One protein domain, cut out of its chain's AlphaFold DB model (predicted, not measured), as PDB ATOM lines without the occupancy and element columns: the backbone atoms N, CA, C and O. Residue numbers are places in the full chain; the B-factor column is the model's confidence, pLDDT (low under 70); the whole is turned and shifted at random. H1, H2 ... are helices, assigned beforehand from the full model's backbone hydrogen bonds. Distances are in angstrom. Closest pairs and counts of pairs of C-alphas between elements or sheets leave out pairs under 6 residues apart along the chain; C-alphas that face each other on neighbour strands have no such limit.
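What this domain is: This is residues 7 to 143 of the 161 residues of an uncharacterized protein of candidate division TM6 bacterium GW2011_GWE2_42_60 (UniProt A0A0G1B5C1). Six helices stand nearly side by side in a flat, two-layer slab: H1, H3 and H5 form one row, H2, H4 and H6 the other, and the chain zigzags between the rows. H3 lies in the middle of its row between H1 and H5, and the two rows run opposite ways, an up-and-down bundle in which each helix runs against the one before it. The printed part has 137 residues with six named helices, H1 to H6 in that order, and no named strand; its class is all helix. It is compact, with a radius of gyration of the C-alphas of 14.7 A, and spans 42 by 37 by 19 A.

How they stand to each other: Begin with H1, residues 7 to 24, and H2, residues 35 to 48: they touch as a helical hairpin, their closest C-alphas, those of Val 20 and Ala 40, 5.3 A apart, at a shallow tilt of 10 degrees. Next look at H3, residues 54 to 74, the hub, which touches four helices. It touches H2 with residues 56 to 64 alone, closest at the C-alphas of Leu 48 and His 57, 6.3 A. It touches H1 closest at the C-alphas of Ala 21 and Ser 67, 5.7 A, running the same way at a shallow tilt of 20 degrees. H4, residues 81 to 98, makes a hairpin with H3; the closest C-alphas, those of Thr 58 and Ile 94, are 5.1 A apart. H5, residues 104 to 128, touches H3 closest at the C-alphas of Glu 66 and Val 117, 6.7 A, running the same way, but is close to H4 without clearly touching it, with 2 pairs of C-alphas within 8 A. H6, residues 130 to 141, touches H4 closest at the C-alphas of Phe 84 and Phe 132, 6.2 A, and H5 closest at those of Lys 122 and Thr 133, 6.5 A. H2 and H4 are near each other, while H1 and H4 are apart. In H1, H2, H3, H4 and H6 every O i to N i+4 pair is within hydrogen-bond range; in H5, 20 of 21 are.

Where its parts are: Find C-alpha 7 at (234.699, 240.948, 163.603); from there H1 runs 26.2 A. H2 measures 19.9 A, H3 30.7 A and H4 25.8 A. H5, the longest, starts with C-alpha 104 at (226.273, 252.617, 181.199) and runs 35.2 A. H6, 17.1 A, ends with C-alpha 141 at (233.145, 248.431, 201.381).

The domain as a whole: The two C-alphas farthest apart, those of Ser 7 and Glu 127, are 44.0 A apart. The printed part has no cut and no long link. In the B-factor column, look for pLDDT under 70 at residues 80 to 85, 124 to 133 and 135 to 143 of this model.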
ATOM      1  N   SER A   7     235.651 242.066 163.661       80.94
ATOM      2  CA  SER A   7     234.699 240.948 163.603       80.94
ATOM      3  C   SER A   7     235.325 239.593 163.944       80.94
ATOM      4  O   SER A   7     234.635 238.739 164.493       80.94
ATOM      5  N   GLU A   8     236.583 239.365 163.573       82.69
ATOM      6  CA  GLU A   8     237.313 238.126 163.865       82.69
ATOM      7  C   GLU A   8     237.743 238.086 165.331       82.69
ATOM      8  O   GLU A   8     237.647 237.041 165.962       82.69
ATOM      9  N   GLU A   9     238.140 239.233 165.881       81.56
ATOM     10  CA  GLU A   9     238.464 239.397 167.299       81.56
ATOM     11  C   GLU A   9     237.261 239.059 168.188       81.56
ATOM     12  O   GLU A   9     237.340 238.160 169.020       81.56
ATOM     13  N   LYS A  10     236.093 239.663 167.926       84.19
ATOM     14  CA  LYS A  10     234.859 239.363 168.675       84.19
ATOM     15  C   LYS A  10     234.421 237.904 168.558       84.19
ATOM     16  O   LYS A  10     233.922 237.331 169.523       84.19
ATOM     17  N   ALA A  11     234.597 237.297 167.383       88.62
ATOM     18  CA  ALA A  11     234.303 235.878 167.195       88.62
ATOM     19  C   ALA A  11     235.257 234.992 168.011       88.62
ATOM     20  O   ALA A  11     234.814 234.027 168.628       88.62
ATOM     21  N   PHE A  12     236.540 235.350 168.058       88.75
ATOM     22  CA  PHE A  12     237.539 234.647 168.851       88.75
ATOM     23  C   PHE A  12     237.279 234.773 170.360       88.75
ATOM     24  O   PHE A  12     237.297 233.765 171.061       88.75
ATOM     25  N   ILE A  13     236.954 235.970 170.864       89.69
ATOM     26  CA  ILE A  13     236.573 236.167 172.274       89.69
ATOM     27  C   ILE A  13     235.347 235.315 172.634       89.69
ATOM     28  O   ILE A  13     235.343 234.643 173.667       89.69
ATOM     29  N   ALA A  14     234.337 235.264 171.760       90.31
ATOM     30  CA  ALA A  14     233.159 234.421 171.968       90.31
ATOM     31  C   ALA A  14     233.495 232.916 172.014       90.31
ATOM     32  O   ALA A  14     232.936 232.187 172.832       90.31
ATOM     33  N   GLU A  15     234.428 232.449 171.181       92.69
ATOM     34  CA  GLU A  15     234.916 231.065 171.209       92.69
ATOM     35  C   GLU A  15     235.677 230.759 172.510       92.69
ATOM     36  O   GLU A  15     235.448 229.731 173.152       92.69
ATOM     37  N   VAL A  16     236.562 231.663 172.939       91.62
ATOM     38  CA  VAL A  16     237.316 231.516 174.194       91.62
ATOM     39  C   VAL A  16     236.366 231.449 175.382       91.62
ATOM     40  O   VAL A  16     236.532 230.581 176.238       91.62
ATOM     41  N   ARG A  17     235.336 232.298 175.404       93.12
ATOM     42  CA  ARG A  17     234.289 232.284 176.427       93.12
ATOM     43  C   ARG A  17     233.634 230.909 176.558       93.12
ATOM     44  O   ARG A  17     233.498 230.397 177.669       93.12
ATOM     45  N   GLU A  18     233.229 230.309 175.440       92.44
ATOM     46  CA  GLU A  18     232.595 228.988 175.440       92.44
ATOM     47  C   GLU A  18     233.559 227.902 175.938       92.44
ATOM     48  O   GLU A  18     233.200 227.093 176.796       92.44
ATOM     49  N   ASN A  19     234.807 227.929 175.469       90.81
ATOM     50  CA  ASN A  19     235.835 226.975 175.878       90.81
ATOM     51  C   ASN A  19     236.158 227.073 177.377       90.81
ATOM     52  O   ASN A  19     236.247 226.049 178.054       90.81
ATOM     53  N   VAL A  20     236.296 228.289 177.917       91.69
ATOM     54  CA  VAL A  20     236.528 228.529 179.352       91.69
ATOM     55  C   VAL A  20     235.390 227.942 180.188       91.69
ATOM     56  O   VAL A  20     235.651 227.217 181.151       91.69
ATOM     57  N   ALA A  21     234.136 228.172 179.790       89.50
ATOM     58  CA  ALA A  21     232.980 227.617 180.490       89.50
ATOM     59  C   ALA A  21     232.986 226.076 180.500       89.50
ATOM     60  O   ALA A  21     232.718 225.464 181.533       89.50
ATOM     61  N   GLN A  22     233.334 225.439 179.376       88.81
ATOM     62  CA  GLN A  22     233.430 223.977 179.280       88.81
ATOM     63  C   GLN A  22     234.569 223.405 180.138       88.81
ATOM     64  O   GLN A  22     234.384 222.388 180.806       88.81
ATOM     65  N   ILE A  23     235.734 224.063 180.153       89.25
ATOM     66  CA  ILE A  23     236.899 223.661 180.958       89.25
ATOM     67  C   ILE A  23     236.565 223.699 182.453       89.25
ATOM     68  O   ILE A  23     236.920 222.785 183.193       89.25
ATOM     69  N   LEU A  24     235.885 224.750 182.907       87.81
ATOM     70  CA  LEU A  24     235.627 224.975 184.333       87.81
ATOM     71  C   LEU A  24     234.384 224.257 184.858       87.81
ATOM     72  O   LEU A  24     234.221 224.108 186.068       87.81
ATOM     73  N   ASN A  25     233.535 223.768 183.960       84.69
ATOM     74  CA  ASN A  25     232.345 222.996 184.287       84.69
ATOM     75  C   ASN A  25     232.329 221.699 183.456       84.69
ATOM     76  O   ASN A  25     231.469 221.533 182.584       84.69
ATOM     77  N   PRO A  26     233.283 220.778 183.707       82.94
ATOM     78  CA  PRO A  26     233.384 219.535 182.957       82.94
ATOM     79  C   PRO A  26     232.129 218.677 183.153       82.94
ATOM     80  O   PRO A  26     231.514 218.676 184.222       82.94
ATOM     81  N   GLU A  27     231.773 217.883 182.139       84.00
ATOM     82  CA  GLU A  27     230.582 217.017 182.177       84.00
ATOM     83  C   GLU A  27     230.587 216.037 183.359       84.00
ATOM     84  O   GLU A  27     229.529 215.673 183.881       84.00
ATOM     85  N   LYS A  28     231.776 215.598 183.790       84.94
ATOM     86  CA  LYS A  28     231.961 214.691 184.924       84.94
ATOM     87  C   LYS A  28     232.766 215.371 186.018       84.94
ATOM     88  O   LYS A  28     233.894 215.805 185.808       84.94
ATOM     89  N   ALA A  29     232.232 215.340 187.234       81.19
ATOM     90  CA  ALA A  29     232.895 215.891 188.413       81.19
ATOM     91  C   ALA A  29     234.255 215.249 188.727       81.19
ATOM     92  O   ALA A  29     235.139 215.906 189.268       81.19
ATOM     93  N   SER A  30     234.431 213.969 188.377       84.31
ATOM     94  CA  SER A  30     235.698 213.243 188.534       84.31
ATOM     95  C   SER A  30     236.835 213.814 187.698       84.31
ATOM     96  O   SER A  30     237.996 213.604 188.040       84.31
ATOM     97  N   ASP A  31     236.492 214.486 186.604       84.19
ATOM     98  CA  ASP A  31     237.460 214.973 185.632       84.19
ATOM     99  C   ASP A  31     237.992 216.342 186.062       84.19
ATOM    100  O   ASP A  31     239.065 216.751 185.628       84.19
ATOM    101  N   TRP A  32     237.295 217.019 186.981       85.31
ATOM    102  CA  TRP A  32     237.723 218.301 187.509       85.31
ATOM    103  C   TRP A  32     239.002 218.181 188.337       85.31
ATOM    104  O   TRP A  32     239.189 217.282 189.161       85.31
ATOM    105  N   SER A  33     239.877 219.160 188.147       79.88
ATOM    106  CA  SER A  33     241.085 219.354 188.942       79.88
ATOM    107  C   SER A  33     241.477 220.833 188.943       79.88
ATOM    108  O   SER A  33     241.138 221.531 187.982       79.88
ATOM    109  N   PRO A  34     242.267 221.302 189.927       72.94
ATOM    110  CA  PRO A  34     242.761 222.682 189.963       72.94
ATOM    111  C   PRO A  34     243.510 223.124 188.694       72.94
ATOM    112  O   PRO A  34     243.580 224.310 188.390       72.94
ATOM    113  N   TYR A  35     244.021 222.182 187.893       80.50
ATOM    114  CA  TYR A  35     244.628 222.484 186.596       80.50
ATOM    115  C   TYR A  35     243.656 223.124 185.593       80.50
ATOM    116  O   TYR A  35     244.113 223.831 184.702       80.50
ATOM    117  N   HIS A  36     242.342 222.923 185.727       85.44
ATOM    118  CA  HIS A  36     241.349 223.535 184.838       85.44
ATOM    119  C   HIS A  36     241.327 225.060 184.982       85.44
ATOM    120  O   HIS A  36     241.241 225.753 183.971       85.44
ATOM    121  N   LEU A  37     241.514 225.578 186.204       82.25
ATOM    122  CA  LEU A  37     241.677 227.015 186.438       82.25
ATOM    123  C   LEU A  37     242.912 227.546 185.714       82.25
ATOM    124  O   LEU A  37     242.805 228.492 184.951       82.25
ATOM    125  N   LEU A  38     244.064 226.881 185.850       80.38
ATOM    126  CA  LEU A  38     245.296 227.297 185.166       80.38
ATOM    127  C   LEU A  38     245.152 227.309 183.636       80.38
ATOM    128  O   LEU A  38     245.741 228.153 182.959       80.38
ATOM    129  N   VAL A  39     244.396 226.363 183.074       85.69
ATOM    130  CA  VAL A  39     244.127 226.322 181.631       85.69
ATOM    131  C   VAL A  39     243.200 227.467 181.220       85.69
ATOM    132  O   VAL A  39     243.495 228.135 180.229       85.69
ATOM    133  N   ALA A  40     242.132 227.725 181.980       88.19
ATOM    134  CA  ALA A  40     241.228 228.847 181.742       88.19
ATOM    135  C   ALA A  40     241.964 230.193 181.829       88.19
ATOM    136  O   ALA A  40     241.915 230.971 180.882       88.19
ATOM    137  N   GLU A  41     242.751 230.409 182.884       85.25
ATOM    138  CA  GLU A  41     243.596 231.595 183.074       85.25
ATOM    139  C   GLU A  41     244.515 231.851 181.878       85.25
ATOM    140  O   GLU A  41     244.658 232.976 181.396       85.25
ATOM    141  N   LYS A  42     245.121 230.787 181.345       85.00
ATOM    142  CA  LYS A  42     245.999 230.891 180.180       85.00
ATOM    143  C   LYS A  42     245.230 231.224 178.901       85.00
ATOM    144  O   LYS A  42     245.741 231.985 178.080       85.00
ATOM    145  N   ALA A  43     244.039 230.653 178.721       85.81
ATOM    146  CA  ALA A  43     243.175 230.953 177.582       85.81
ATOM    147  C   ALA A  43     242.723 232.419 177.607       85.81
ATOM    148  O   ALA A  43     242.842 233.107 176.596       85.81
ATOM    149  N   ILE A  44     242.308 232.906 178.779       86.50
ATOM    150  CA  ILE A  44     241.898 234.292 179.009       86.50
ATOM    151  C   ILE A  44     243.075 235.225 178.761       86.50
ATOM    152  O   ILE A  44     243.001 236.050 177.866       86.50
ATOM    153  N   THR A  45     244.208 235.030 179.440       83.44
ATOM    154  CA  THR A  45     245.407 235.871 179.259       83.44
ATOM    155  C   THR A  45     245.822 235.975 177.788       83.44
ATOM    156  O   THR A  45     246.195 237.046 177.309       83.44
ATOM    157  N   HIS A  46     245.757 234.867 177.043       83.75
ATOM    158  CA  HIS A  46     246.071 234.892 175.619       83.75
ATOM    159  C   HIS A  46     245.027 235.669 174.811       83.75
ATOM    160  O   HIS A  46     245.399 236.451 173.941       83.75
ATOM    161  N   ALA A  47     243.744 235.494 175.107       84.38
ATOM    162  CA  ALA A  47     242.674 236.202 174.425       84.38
ATOM    163  C   ALA A  47     242.684 237.706 174.691       84.38
ATOM    164  O   ALA A  47     242.564 238.499 173.764       84.38
ATOM    165  N   LEU A  48     242.948 238.094 175.932       81.00
ATOM    166  CA  LEU A  48     243.075 239.483 176.351       81.00
ATOM    167  C   LEU A  48     244.329 240.159 175.785       81.00
ATOM    168  O   LEU A  48     244.351 241.368 175.613       81.00
ATOM    169  N   SER A  49     245.362 239.400 175.398       78.81
ATOM    170  CA  SER A  49     246.489 239.967 174.635       78.81
ATOM    171  C   SER A  49     246.118 240.401 173.209       78.81
ATOM    172  O   SER A  49     246.937 241.018 172.527       78.81
ATOM    173  N   LEU A  50     244.909 240.053 172.754       74.12
ATOM    174  CA  LEU A  50     244.389 240.357 171.423       74.12
ATOM    175  C   LEU A  50     243.275 241.415 171.436       74.12
ATOM    176  O   LEU A  50     242.995 241.941 170.364       74.12
ATOM    177  N   SER A  51     242.689 241.726 172.603       76.25
ATOM    178  CA  SER A  51     241.625 242.728 172.783       76.25
ATOM    179  C   SER A  51     241.994 243.745 173.864       76.25
ATOM    180  O   SER A  51     242.353 243.389 174.988       76.25
ATOM    181  N   GLU A  52     241.893 245.029 173.521       75.19
ATOM    182  CA  GLU A  52     242.091 246.152 174.449       75.19
ATOM    183  C   GLU A  52     240.768 246.613 175.097       75.19
ATOM    184  O   GLU A  52     240.766 247.577 175.858       75.19
ATOM    185  N   GLU A  53     239.644 245.942 174.812       84.00
ATOM    186  CA  GLU A  53     238.307 246.346 175.264       84.00
ATOM    187  C   GLU A  53     238.039 245.875 176.705       84.00
ATOM    188  O   GLU A  53     237.918 244.667 176.931       84.00
ATOM    189  N   PRO A  54     237.848 246.777 177.688       80.75
ATOM    190  CA  PRO A  54     237.646 246.394 179.090       80.75
ATOM    191  C   PRO A  54     236.464 245.442 179.306       80.75
ATOM    192  O   PRO A  54     236.511 244.562 180.160       80.75
ATOM    193  N   PHE A  55     235.422 245.558 178.478       84.94
ATOM    194  CA  PHE A  55     234.287 244.641 178.497       84.94
ATOM    195  C   PHE A  55     234.690 243.177 178.256       84.94
ATOM    196  O   PHE A  55     234.201 242.294 178.958       84.94
ATOM    197  N   ASP A  56     235.573 242.909 177.289       86.31
ATOM    198  CA  ASP A  56     235.990 241.543 176.955       86.31
ATOM    199  C   ASP A  56     236.801 240.921 178.104       86.31
ATOM    200  O   ASP A  56     236.666 239.727 178.392       86.31
ATOM    201  N   HIS A  57     237.594 241.746 178.803       85.88
ATOM    202  CA  HIS A  57     238.305 241.366 180.029       85.88
ATOM    203  C   HIS A  57     237.305 240.963 181.111       85.88
ATOM    204  O   HIS A  57     237.349 239.837 181.614       85.88
ATOM    205  N   THR A  58     236.342 241.835 181.401       85.88
ATOM    206  CA  THR A  58     235.341 241.603 182.443       85.88
ATOM    207  C   THR A  58     234.429 240.408 182.137       85.88
ATOM    208  O   THR A  58     234.168 239.596 183.026       85.88
ATOM    209  N   ASP A  59     233.977 240.226 180.890       89.44
ATOM    210  CA  ASP A  59     233.081 239.119 180.512       89.44
ATOM    211  C   ASP A  59     233.751 237.744 180.657       89.44
ATOM    212  O   ASP A  59     233.168 236.824 181.244       89.44
ATOM    213  N   LEU A  60     234.991 237.599 180.175       89.88
ATOM    214  CA  LEU A  60     235.742 236.344 180.273       89.88
ATOM    215  C   LEU A  60     236.060 235.969 181.728       89.88
ATOM    216  O   LEU A  60     235.989 234.790 182.108       89.88
ATOM    217  N   ARG A  61     236.364 236.965 182.568       88.69
ATOM    218  CA  ARG A  61     236.573 236.764 184.007       88.69
ATOM    219  C   ARG A  61     235.274 236.394 184.726       88.69
ATOM    220  O   ARG A  61     235.267 235.430 185.492       88.69
ATOM    221  N   LEU A  62     234.154 237.055 184.420       88.00
ATOM    222  CA  LEU A  62     232.845 236.702 184.986       88.00
ATOM    223  C   LEU A  62     232.442 235.264 184.644       88.00
ATOM    224  O   LEU A  62     232.003 234.527 185.522       88.00
ATOM    225  N   VAL A  63     232.653 234.821 183.402       90.38
ATOM    226  CA  VAL A  63     232.356 233.438 182.984       90.38
ATOM    227  C   VAL A  63     233.179 232.418 183.773       90.38
ATOM    228  O   VAL A  63     232.666 231.351 184.126       90.38
ATOM    229  N   THR A  64     234.435 232.743 184.085       88.75
ATOM    230  CA  THR A  64     235.315 231.907 184.919       88.75
ATOM    231  C   THR A  64     234.750 231.741 186.321       88.75
ATOM    232  O   THR A  64     234.616 230.618 186.820       88.75
ATOM    233  N   LEU A  65     234.357 232.861 186.923       85.31
ATOM    234  CA  LEU A  65     233.787 232.928 188.260       85.31
ATOM    235  C   LEU A  65     232.451 232.166 188.338       85.31
ATOM    236  O   LEU A  65     232.282 231.270 189.166       85.31
ATOM    237  N   GLU A  66     231.530 232.447 187.414       87.31
ATOM    238  CA  GLU A  66     230.206 231.823 187.317       87.31
ATOM    239  C   GLU A  66     230.296 230.304 187.094       87.31
ATOM    240  O   GLU A  66     229.613 229.527 187.767       87.31
ATOM    241  N   SER A  67     231.162 229.858 186.175       87.75
ATOM    242  CA  SER A  67     231.323 228.432 185.855       87.75
ATOM    243  C   SER A  67     231.905 227.655 187.033       87.75
ATOM    244  O   SER A  67     231.445 226.554 187.345       87.75
ATOM    245  N   THR A  68     232.872 228.255 187.726       83.75
ATOM    246  CA  THR A  68     233.499 227.661 188.906       83.75
ATOM    247  C   THR A  68     232.507 227.551 190.065       83.75
ATOM    248  O   THR A  68     232.388 226.485 190.669       83.75
ATOM    249  N   LEU A  69     231.716 228.598 190.327       82.00
ATOM    250  CA  LEU A  69     230.669 228.574 191.356       82.00
ATOM    251  C   LEU A  69     229.555 227.569 191.047       82.00
ATOM    252  O   LEU A  69     229.022 226.917 191.949       82.00
ATOM    253  N   ALA A  70     229.191 227.419 189.773       85.06
ATOM    254  CA  ALA A  70     228.238 226.401 189.353       85.06
ATOM    255  C   ALA A  70     228.786 224.985 189.597       85.06
ATOM    256  O   ALA A  70     228.026 224.089 189.982       85.06
ATOM    257  N   PHE A  71     230.090 224.777 189.395       83.62
ATOM    258  CA  PHE A  71     230.751 223.508 189.669       83.62
ATOM    259  C   PHE A  71     230.794 223.188 191.171       83.62
ATOM    260  O   PHE A  71     230.385 222.089 191.555       83.62
ATOM    261  N   THR A  72     231.223 224.128 192.022       79.94
ATOM    262  CA  THR A  72     231.289 223.931 193.486       79.94
ATOM    263  C   THR A  72     229.924 223.657 194.084       79.94
ATOM    264  O   THR A  72     229.780 222.757 194.906       79.94
ATOM    265  N   LYS A  73     228.890 224.357 193.606       80.19
ATOM    266  CA  LYS A  73     227.507 224.119 194.029       80.19
ATOM    267  C   LYS A  73     227.044 222.690 193.748       80.19
ATOM    268  O   LYS A  73     226.302 222.115 194.540       80.19
ATOM    269  N   LYS A  74     227.438 222.124 192.604       83.06
ATOM    270  CA  LYS A  74     227.106 220.740 192.231       83.06
ATOM    271  C   LYS A  74     227.971 219.715 192.970       83.06
ATOM    272  O   LYS A  74     227.505 218.600 193.183       83.06
ATOM    273  N   ASN A  75     229.202 220.082 193.329       80.44
ATOM    274  CA  ASN A  75     230.227 219.188 193.875       80.44
ATOM    275  C   ASN A  75     230.898 219.810 195.116       80.44
ATOM    276  O   ASN A  75     232.076 220.174 195.066       80.44
ATOM    277  N   PRO A  76     230.162 219.973 196.230       77.25
ATOM    278  CA  PRO A  76     230.648 220.712 197.396       77.25
ATOM    279  C   PRO A  76     231.875 220.069 198.059       77.25
ATOM    280  O   PRO A  76     232.690 220.762 198.654       77.25
ATOM    281  N   ASP A  77     232.068 218.758 197.902       76.94
ATOM    282  CA  ASP A  77     233.243 218.018 198.379       76.94
ATOM    283  C   ASP A  77     234.548 218.385 197.649       76.94
ATOM    284  O   ASP A  77     235.637 218.024 198.097       76.94
ATOM    285  N   LYS A  78     234.443 219.091 196.518       75.00
ATOM    286  CA  LYS A  78     235.570 219.570 195.710       75.00
ATOM    287  C   LYS A  78     235.910 221.038 195.953       75.00
ATOM    288  O   LYS A  78     236.900 221.506 195.397       75.00
ATOM    289  N   ALA A  79     235.132 221.753 196.765       72.50
ATOM    290  CA  ALA A  79     235.433 223.132 197.125       72.50
ATOM    291  C   ALA A  79     236.629 223.174 198.096       72.50
ATOM    292  O   ALA A  79     236.536 222.720 199.235       72.50
ATOM    293  N   THR A  80     237.771 223.686 197.636       68.62
ATOM    294  CA  THR A  80     239.005 223.822 198.429       68.62
ATOM    295  C   THR A  80     239.296 225.288 198.753       68.62
ATOM    296  O   THR A  80     238.789 226.183 198.084       68.62
ATOM    297  N   SER A  81     240.148 225.551 199.750       63.81
ATOM    298  CA  SER A  81     240.619 226.916 200.063       63.81
ATOM    299  C   SER A  81     241.246 227.596 198.840       63.81
ATOM    300  O   SER A  81     240.876 228.716 198.508       63.81
ATOM    301  N   ASP A  82     242.098 226.876 198.104       63.06
ATOM    302  CA  ASP A  82     242.752 227.362 196.878       63.06
ATOM    303  C   ASP A  82     241.745 227.798 195.797       63.06
ATOM    304  O   ASP A  82     242.013 228.697 195.004       63.06
ATOM    305  N   LEU A  83     240.568 227.162 195.759       69.19
ATOM    306  CA  LEU A  83     239.495 227.521 194.838       69.19
ATOM    307  C   LEU A  83     238.866 228.862 195.214       69.19
ATOM    308  O   LEU A  83     238.590 229.673 194.339       69.19
ATOM    309  N   PHE A  84     238.669 229.104 196.510       68.44
ATOM    310  CA  PHE A  84     238.165 230.381 197.003       68.44
ATOM    311  C   PHE A  84     239.180 231.511 196.806       68.44
ATOM    312  O   PHE A  84     238.791 232.595 196.382       68.44
ATOM    313  N   GLU A  85     240.473 231.263 197.025       67.81
ATOM    314  CA  GLU A  85     241.521 232.250 196.725       67.81
ATOM    315  C   GLU A  85     241.543 232.620 195.235       67.81
ATOM    316  O   GLU A  85     241.583 233.801 194.894       67.81
ATOM    317  N   ALA A  86     241.434 231.632 194.340       70.81
ATOM    318  CA  ALA A  86     241.364 231.883 192.901       70.81
ATOM    319  C   ALA A  86     240.118 232.698 192.514       70.81
ATOM    320  O   ALA A  86     240.231 233.675 191.779       70.81
ATOM    321  N   LEU A  87     238.945 232.348 193.060       73.38
ATOM    322  CA  LEU A  87     237.706 233.107 192.854       73.38
ATOM    323  C   LEU A  87     237.851 234.571 193.307       73.38
ATOM    324  O   LEU A  87     237.242 235.451 192.706       73.38
ATOM    325  N   LEU A  88     238.644 234.844 194.350       72.62
ATOM    326  CA  LEU A  88     238.776 236.189 194.912       72.62
ATOM    327  C   LEU A  88     239.638 237.053 194.000       72.62
ATOM    328  O   LEU A  88     239.267 238.180 193.695       72.62
ATOM    329  N   VAL A  89     240.758 236.506 193.527       76.06
ATOM    330  CA  VAL A  89     241.624 237.190 192.561       76.06
ATOM    331  C   VAL A  89     240.844 237.516 191.288       76.06
ATOM    332  O   VAL A  89     240.847 238.664 190.857       76.06
ATOM    333  N   THR A  90     240.101 236.548 190.738       79.31
ATOM    334  CA  THR A  90     239.246 236.774 189.562       79.31
ATOM    335  C   THR A  90     238.187 237.850 189.819       79.31
ATOM    336  O   THR A  90     237.882 238.635 188.925       79.31
ATOM    337  N   PHE A  91     237.619 237.905 191.026       79.69
ATOM    338  CA  PHE A  91     236.644 238.929 191.396       79.69
ATOM    339  C   PHE A  91     237.254 240.334 191.446       79.69
ATOM    340  O   PHE A  91     236.671 241.266 190.901       79.69
ATOM    341  N   LEU A  92     238.426 240.491 192.066       78.62
ATOM    342  CA  LEU A  92     239.104 241.787 192.147       78.62
ATOM    343  C   LEU A  92     239.448 242.334 190.757       78.62
ATOM    344  O   LEU A  92     239.244 243.516 190.504       78.62
ATOM    345  N   GLU A  93     239.882 241.468 189.837       80.44
ATOM    346  CA  GLU A  93     240.107 241.854 188.439       80.44
ATOM    347  C   GLU A  93     238.809 242.325 187.763       80.44
ATOM    348  O   GLU A  93     238.813 243.333 187.066       80.44
ATOM    349  N   ILE A  94     237.680 241.635 187.977       81.88
ATOM    350  CA  ILE A  94     236.369 242.048 187.438       81.88
ATOM    351  C   ILE A  94     236.008 243.455 187.908       81.88
ATOM    352  O   ILE A  94     235.580 244.264 187.090       81.88
ATOM    353  N   VAL A  95     236.185 243.737 189.202       77.75
ATOM    354  CA  VAL A  95     235.911 245.060 189.776       77.75
ATOM    355  C   VAL A  95     236.812 246.110 189.124       77.75
ATOM    356  O   VAL A  95     236.300 247.075 188.560       77.75
ATOM    357  N   GLU A  96     238.126 245.877 189.084       79.75
ATOM    358  CA  GLU A  96     239.096 246.792 188.463       79.75
ATOM    359  C   GLU A  96     238.752 247.110 186.998       79.75
ATOM    360  O   GLU A  96     238.724 248.277 186.606       79.75
ATOM    361  N   PHE A  97     238.436 246.095 186.188       79.62
ATOM    362  CA  PHE A  97     238.099 246.297 184.777       79.62
ATOM    363  C   PHE A  97     236.702 246.887 184.569       79.62
ATOM    364  O   PHE A  97     236.474 247.551 183.557       79.62
ATOM    365  N   SER A  98     235.767 246.677 185.499       80.19
ATOM    366  CA  SER A  98     234.406 247.212 185.388       80.19
ATOM    367  C   SER A  98     234.369 248.743 185.435       80.19
ATOM    368  O   SER A  98     233.667 249.339 184.623       80.19
ATOM    369  N   PHE A  99     235.222 249.388 186.242       78.31
ATOM    370  CA  PHE A  99     235.355 250.855 186.274       78.31
ATOM    371  C   PHE A  99     235.855 251.476 184.968       78.31
ATOM    372  O   PHE A  99     235.705 252.676 184.748       78.31
ATOM    373  N   LEU A 100     236.472 250.676 184.098       81.62
ATOM    374  CA  LEU A 100     236.974 251.135 182.805       81.62
ATOM    375  C   LEU A 100     235.901 251.073 181.704       81.62
ATOM    376  O   LEU A 100     236.170 251.453 180.564       81.62
ATOM    377  N   ILE A 101     234.696 250.580 182.009       81.88
ATOM    378  CA  ILE A 101     233.603 250.434 181.047       81.88
ATOM    379  C   ILE A 101     232.743 251.699 181.043       81.88
ATOM    380  O   ILE A 101     231.993 251.969 181.971       81.88
ATOM    381  N   GLU A 102     232.811 252.455 179.946       84.31
ATOM    382  CA  GLU A 102     232.084 253.728 179.810       84.31
ATOM    383  C   GLU A 102     230.615 253.576 179.344       84.31
ATOM    384  O   GLU A 102     229.826 254.508 179.497       84.31
ATOM    385  N   ASP A 103     230.214 252.441 178.744       85.94
ATOM    386  CA  ASP A 103     228.810 252.223 178.334       85.94
ATOM    387  C   ASP A 103     227.969 251.811 179.549       85.94
ATOM    388  O   ASP A 103     228.007 250.663 179.992       85.94
ATOM    389  N   GLU A 104     227.162 252.752 180.037       84.31
ATOM    390  CA  GLU A 104     226.273 252.617 181.199       84.31
ATOM    391  C   GLU A 104     225.407 251.346 181.164       84.31
ATOM    392  O   GLU A 104     225.270 250.654 182.167       84.31
ATOM    393  N   ARG A 105     224.891 250.945 179.994       85.06
ATOM    394  CA  ARG A 105     224.052 249.733 179.894       85.06
ATOM    395  C   ARG A 105     224.868 248.458 180.058       85.06
ATOM    396  O   ARG A 105     224.342 247.438 180.498       85.06
ATOM    397  N   ILE A 106     226.120 248.488 179.608       83.19
ATOM    398  CA  ILE A 106     227.048 247.374 179.772       83.19
ATOM    399  C   ILE A 106     227.494 247.307 181.237       83.19
ATOM    400  O   ILE A 106     227.502 246.210 181.792       83.19
ATOM    401  N   SER A 107     227.773 248.457 181.862       81.19
ATOM    402  CA  SER A 107     228.085 248.560 183.294       81.19
ATOM    403  C   SER A 107     226.969 247.967 184.154       81.19
ATOM    404  O   SER A 107     227.206 246.996 184.867       81.19
ATOM    405  N   GLU A 108     225.723 248.422 183.984       85.19
ATOM    406  CA  GLU A 108     224.569 247.910 184.742       85.19
ATOM    407  C   GLU A 108     224.397 246.387 184.592       85.19
ATOM    408  O   GLU A 108     224.081 245.670 185.544       85.19
ATOM    409  N   ALA A 109     224.598 245.857 183.380       85.38
ATOM    410  CA  ALA A 109     224.495 244.420 183.132       85.38
ATOM    411  C   ALA A 109     225.613 243.624 183.831       85.38
ATOM    412  O   ALA A 109     225.390 242.485 184.250       85.38
ATOM    413  N   ILE A 110     226.807 244.203 183.948       83.19
ATOM    414  CA  ILE A 110     227.944 243.622 184.668       83.19
ATOM    415  C   ILE A 110     227.699 243.668 186.170       83.19
ATOM    416  O   ILE A 110     227.837 242.636 186.824       83.19
ATOM    417  N   GLU A 111     227.252 244.802 186.701       83.88
ATOM    418  CA  GLU A 111     226.899 244.972 188.113       83.88
ATOM    419  C   GLU A 111     225.862 243.936 188.559       83.88
ATOM    420  O   GLU A 111     226.051 243.253 189.565       83.88
ATOM    421  N   GLN A 112     224.819 243.702 187.757       85.62
ATOM    422  CA  GLN A 112     223.817 242.668 188.047       85.62
ATOM    423  C   GLN A 112     224.413 241.253 188.098       85.62
ATOM    424  O   GLN A 112     223.989 240.413 188.901       85.62
ATOM    425  N   ARG A 113     225.395 240.952 187.241       86.44
ATOM    426  CA  ARG A 113     226.098 239.658 187.265       86.44
ATOM    427  C   ARG A 113     226.997 239.543 188.487       86.44
ATOM    428  O   ARG A 113     226.972 238.504 189.147       86.44
ATOM    429  N   ILE A 114     227.729 240.604 188.820       82.06
ATOM    430  CA  ILE A 114     228.554 240.706 190.029       82.06
ATOM    431  C   ILE A 114     227.687 240.466 191.269       82.06
ATOM    432  O   ILE A 114     227.991 239.579 192.068       82.06
ATOM    433  N   GLU A 115     226.553 241.157 191.392       83.25
ATOM    434  CA  GLU A 115     225.612 240.989 192.502       83.25
ATOM    435  C   GLU A 115     225.085 239.546 192.588       83.25
ATOM    436  O   GLU A 115     225.030 238.941 193.664       83.25
ATOM    437  N   SER A 116     224.749 238.941 191.443       86.19
ATOM    438  CA  SER A 116     224.336 237.536 191.382       86.19
ATOM    439  C   SER A 116     225.418 236.591 191.906       86.19
ATOM    440  O   SER A 116     225.117 235.672 192.674       86.19
ATOM    441  N   VAL A 117     226.677 236.813 191.526       81.06
ATOM    442  CA  VAL A 117     227.813 236.023 192.010       81.06
ATOM    443  C   VAL A 117     227.990 236.202 193.516       81.06
ATOM    444  O   VAL A 117     228.056 235.198 194.229       81.06
ATOM    445  N   ILE A 118     227.993 237.437 194.021       77.62
ATOM    446  CA  ILE A 118     228.105 237.734 195.458       77.62
ATOM    447  C   ILE A 118     227.032 236.968 196.241       77.62
ATOM    448  O   ILE A 118     227.328 236.309 197.241       77.62
ATOM    449  N   ASN A 119     225.786 236.996 195.769       81.06
ATOM    450  CA  ASN A 119     224.677 236.298 196.412       81.06
ATOM    451  C   ASN A 119     224.837 234.768 196.369       81.06
ATOM    452  O   ASN A 119     224.559 234.086 197.358       81.06
ATOM    453  N   GLN A 120     225.322 234.212 195.255       78.75
ATOM    454  CA  GLN A 120     225.601 232.777 195.136       78.75
ATOM    455  C   GLN A 120     226.716 232.325 196.073       78.75
ATOM    456  O   GLN A 120     226.598 231.268 196.694       78.75
ATOM    457  N   VAL A 121     227.774 233.123 196.187       72.94
ATOM    458  CA  VAL A 121     228.856 232.891 197.137       72.94
ATOM    459  C   VAL A 121     228.300 232.915 198.550       72.94
ATOM    460  O   VAL A 121     228.484 231.933 199.255       72.94
ATOM    461  N   LYS A 122     227.621 233.993 198.969       73.56
ATOM    462  CA  LYS A 122     227.066 234.130 200.328       73.56
ATOM    463  C   LYS A 122     226.222 232.910 200.710       73.56
ATOM    464  O   LYS A 122     226.447 232.323 201.763       73.56
ATOM    465  N   ALA A 123     225.351 232.462 199.805       75.50
ATOM    466  CA  ALA A 123     224.528 231.271 200.006       75.50
ATOM    467  C   ALA A 123     225.341 229.964 200.117       75.50
ATOM    468  O   ALA A 123     224.990 229.093 200.903       75.50
ATOM    469  N   GLN A 124     226.425 229.801 199.348       68.88
ATOM    470  CA  GLN A 124     227.336 228.651 199.494       68.88
ATOM    471  C   GLN A 124     228.201 228.751 200.762       68.88
ATOM    472  O   GLN A 124     228.642 227.741 201.305       68.88
ATOM    473  N   ASN A 125     228.454 229.971 201.229       65.25
ATOM    474  CA  ASN A 125     229.358 230.282 202.321       65.25
ATOM    475  C   ASN A 125     228.748 229.996 203.698       65.25
ATOM    476  O   ASN A 125     229.418 229.391 204.536       65.25
ATOM    477  N   GLU A 126     227.468 230.330 203.888       65.75
ATOM    478  CA  GLU A 126     226.694 229.938 205.077       65.75
ATOM    479  C   GLU A 126     226.757 228.419 205.339       65.75
ATOM    480  O   GLU A 126     226.677 227.985 206.487       65.75
ATOM    481  N   GLU A 127     226.994 227.627 204.287       58.78
ATOM    482  CA  GLU A 127     227.152 226.176 204.351       58.78
ATOM    483  C   GLU A 127     228.635 225.711 204.425       58.78
ATOM    484  O   GLU A 127     228.884 224.616 204.935       58.78
ATOM    485  N   ALA A 128     229.631 226.484 203.939       54.91
ATOM    486  CA  ALA A 128     230.992 225.957 203.696       54.91
ATOM    487  C   ALA A 128     232.241 226.894 203.748       54.91
ATOM    488  O   ALA A 128     233.340 226.340 203.703       54.91
ATOM    489  N   GLY A 129     232.195 228.241 203.829       53.94
ATOM    490  CA  GLY A 129     233.346 229.038 203.306       53.94
ATOM    491  C   GLY A 129     233.749 230.394 203.918       53.94
ATOM    492  O   GLY A 129     234.152 231.268 203.157       53.94
ATOM    493  N   LYS A 130     233.663 230.620 205.236       61.53
ATOM    494  CA  LYS A 130     233.616 231.968 205.875       61.53
ATOM    495  C   LYS A 130     234.619 233.048 205.403       61.53
ATOM    496  O   LYS A 130     234.255 234.217 205.315       61.53
ATOM    497  N   GLN A 131     235.853 232.672 205.068       62.53
ATOM    498  CA  GLN A 131     236.935 233.616 204.745       62.53
ATOM    499  C   GLN A 131     236.717 234.395 203.441       62.53
ATOM    500  O   GLN A 131     237.007 235.582 203.382       62.53
ATOM    501  N   PHE A 132     236.155 233.761 202.410       66.12
ATOM    502  CA  PHE A 132     235.958 234.417 201.115       66.12
ATOM    503  C   PHE A 132     234.965 235.586 201.194       66.12
ATOM    504  O   PHE A 132     235.194 236.635 200.604       66.12
ATOM    505  N   THR A 133     233.860 235.421 201.932       65.19
ATOM    506  CA  THR A 133     232.852 236.483 202.094       65.19
ATOM    507  C   THR A 133     233.349 237.654 202.918       65.19
ATOM    508  O   THR A 133     232.913 238.766 202.655       65.19
ATOM    509  N   GLU A 134     234.216 237.408 203.904       70.00
ATOM    510  CA  GLU A 134     234.803 238.472 204.726       70.00
ATOM    511  C   GLU A 134     235.704 239.356 203.844       70.00
ATOM    512  O   GLU A 134     235.469 240.556 203.757       70.00
ATOM    513  N   THR A 135     236.614 238.764 203.062       67.19
ATOM    514  CA  THR A 135     237.487 239.528 202.149       67.19
ATOM    515  C   THR A 135     236.732 240.191 200.993       67.19
ATOM    516  O   THR A 135     237.083 241.288 200.571       67.19
ATOM    517  N   LEU A 136     235.680 239.551 200.478       67.75
ATOM    518  CA  LEU A 136     234.819 240.135 199.448       67.75
ATOM    519  C   LEU A 136     234.030 241.344 199.973       67.75
ATOM    520  O   LEU A 136     233.914 242.340 199.270       67.75
ATOM    521  N   ALA A 137     233.475 241.255 201.185       68.81
ATOM    522  CA  ALA A 137     232.767 242.371 201.804       68.81
ATOM    523  C   ALA A 137     233.713 243.555 202.042       68.81
ATOM    524  O   ALA A 137     233.370 244.671 201.676       68.81
ATOM    525  N   GLU A 138     234.925 243.297 202.541       67.38
ATOM    526  CA  GLU A 138     235.963 244.323 202.702       67.38
ATOM    527  C   GLU A 138     236.349 244.970 201.361       67.38
ATOM    528  O   GLU A 138     236.503 246.185 201.287       67.38
ATOM    529  N   ALA A 139     236.487 244.195 200.281       64.12
ATOM    530  CA  ALA A 139     236.807 244.742 198.962       64.12
ATOM    531  C   ALA A 139     235.695 245.645 198.394       64.12
ATOM    532  O   ALA A 139     236.004 246.599 197.689       64.12
ATOM    533  N   LEU A 140     234.429 245.353 198.707       63.56
ATOM    534  CA  LEU A 140     233.270 246.138 198.269       63.56
ATOM    535  C   LEU A 140     233.013 247.369 199.151       63.56
ATOM    536  O   LEU A 140     232.565 248.388 198.647       63.56
ATOM    537  N   GLU A 141     233.303 247.298 200.454       63.00
ATOM    538  CA  GLU A 141     233.145 248.431 201.381       63.00
ATOM    539  C   GLU A 141     234.178 249.551 201.146       63.00
ATOM    540  O   GLU A 141     233.936 250.686 201.540       63.00
ATOM    541  N   ASN A 142     235.298 249.272 200.469       54.09
ATOM    542  CA  ASN A 142     236.316 250.282 200.139       54.09
ATOM    543  C   ASN A 142     235.948 251.190 198.945       54.09
ATOM    544  O   ASN A 142     236.740 252.060 198.596       54.09
ATOM    545  N   ASP A 143     234.784 250.992 198.323       50.56
ATOM    546  CA  ASP A 143     234.324 251.762 197.156       50.56
ATOM    547  C   ASP A 143     233.276 252.836 197.519       50.56
ATOM    548  O   ASP A 143     233.069 253.795 196.781       50.56
TER     549      ASP A 143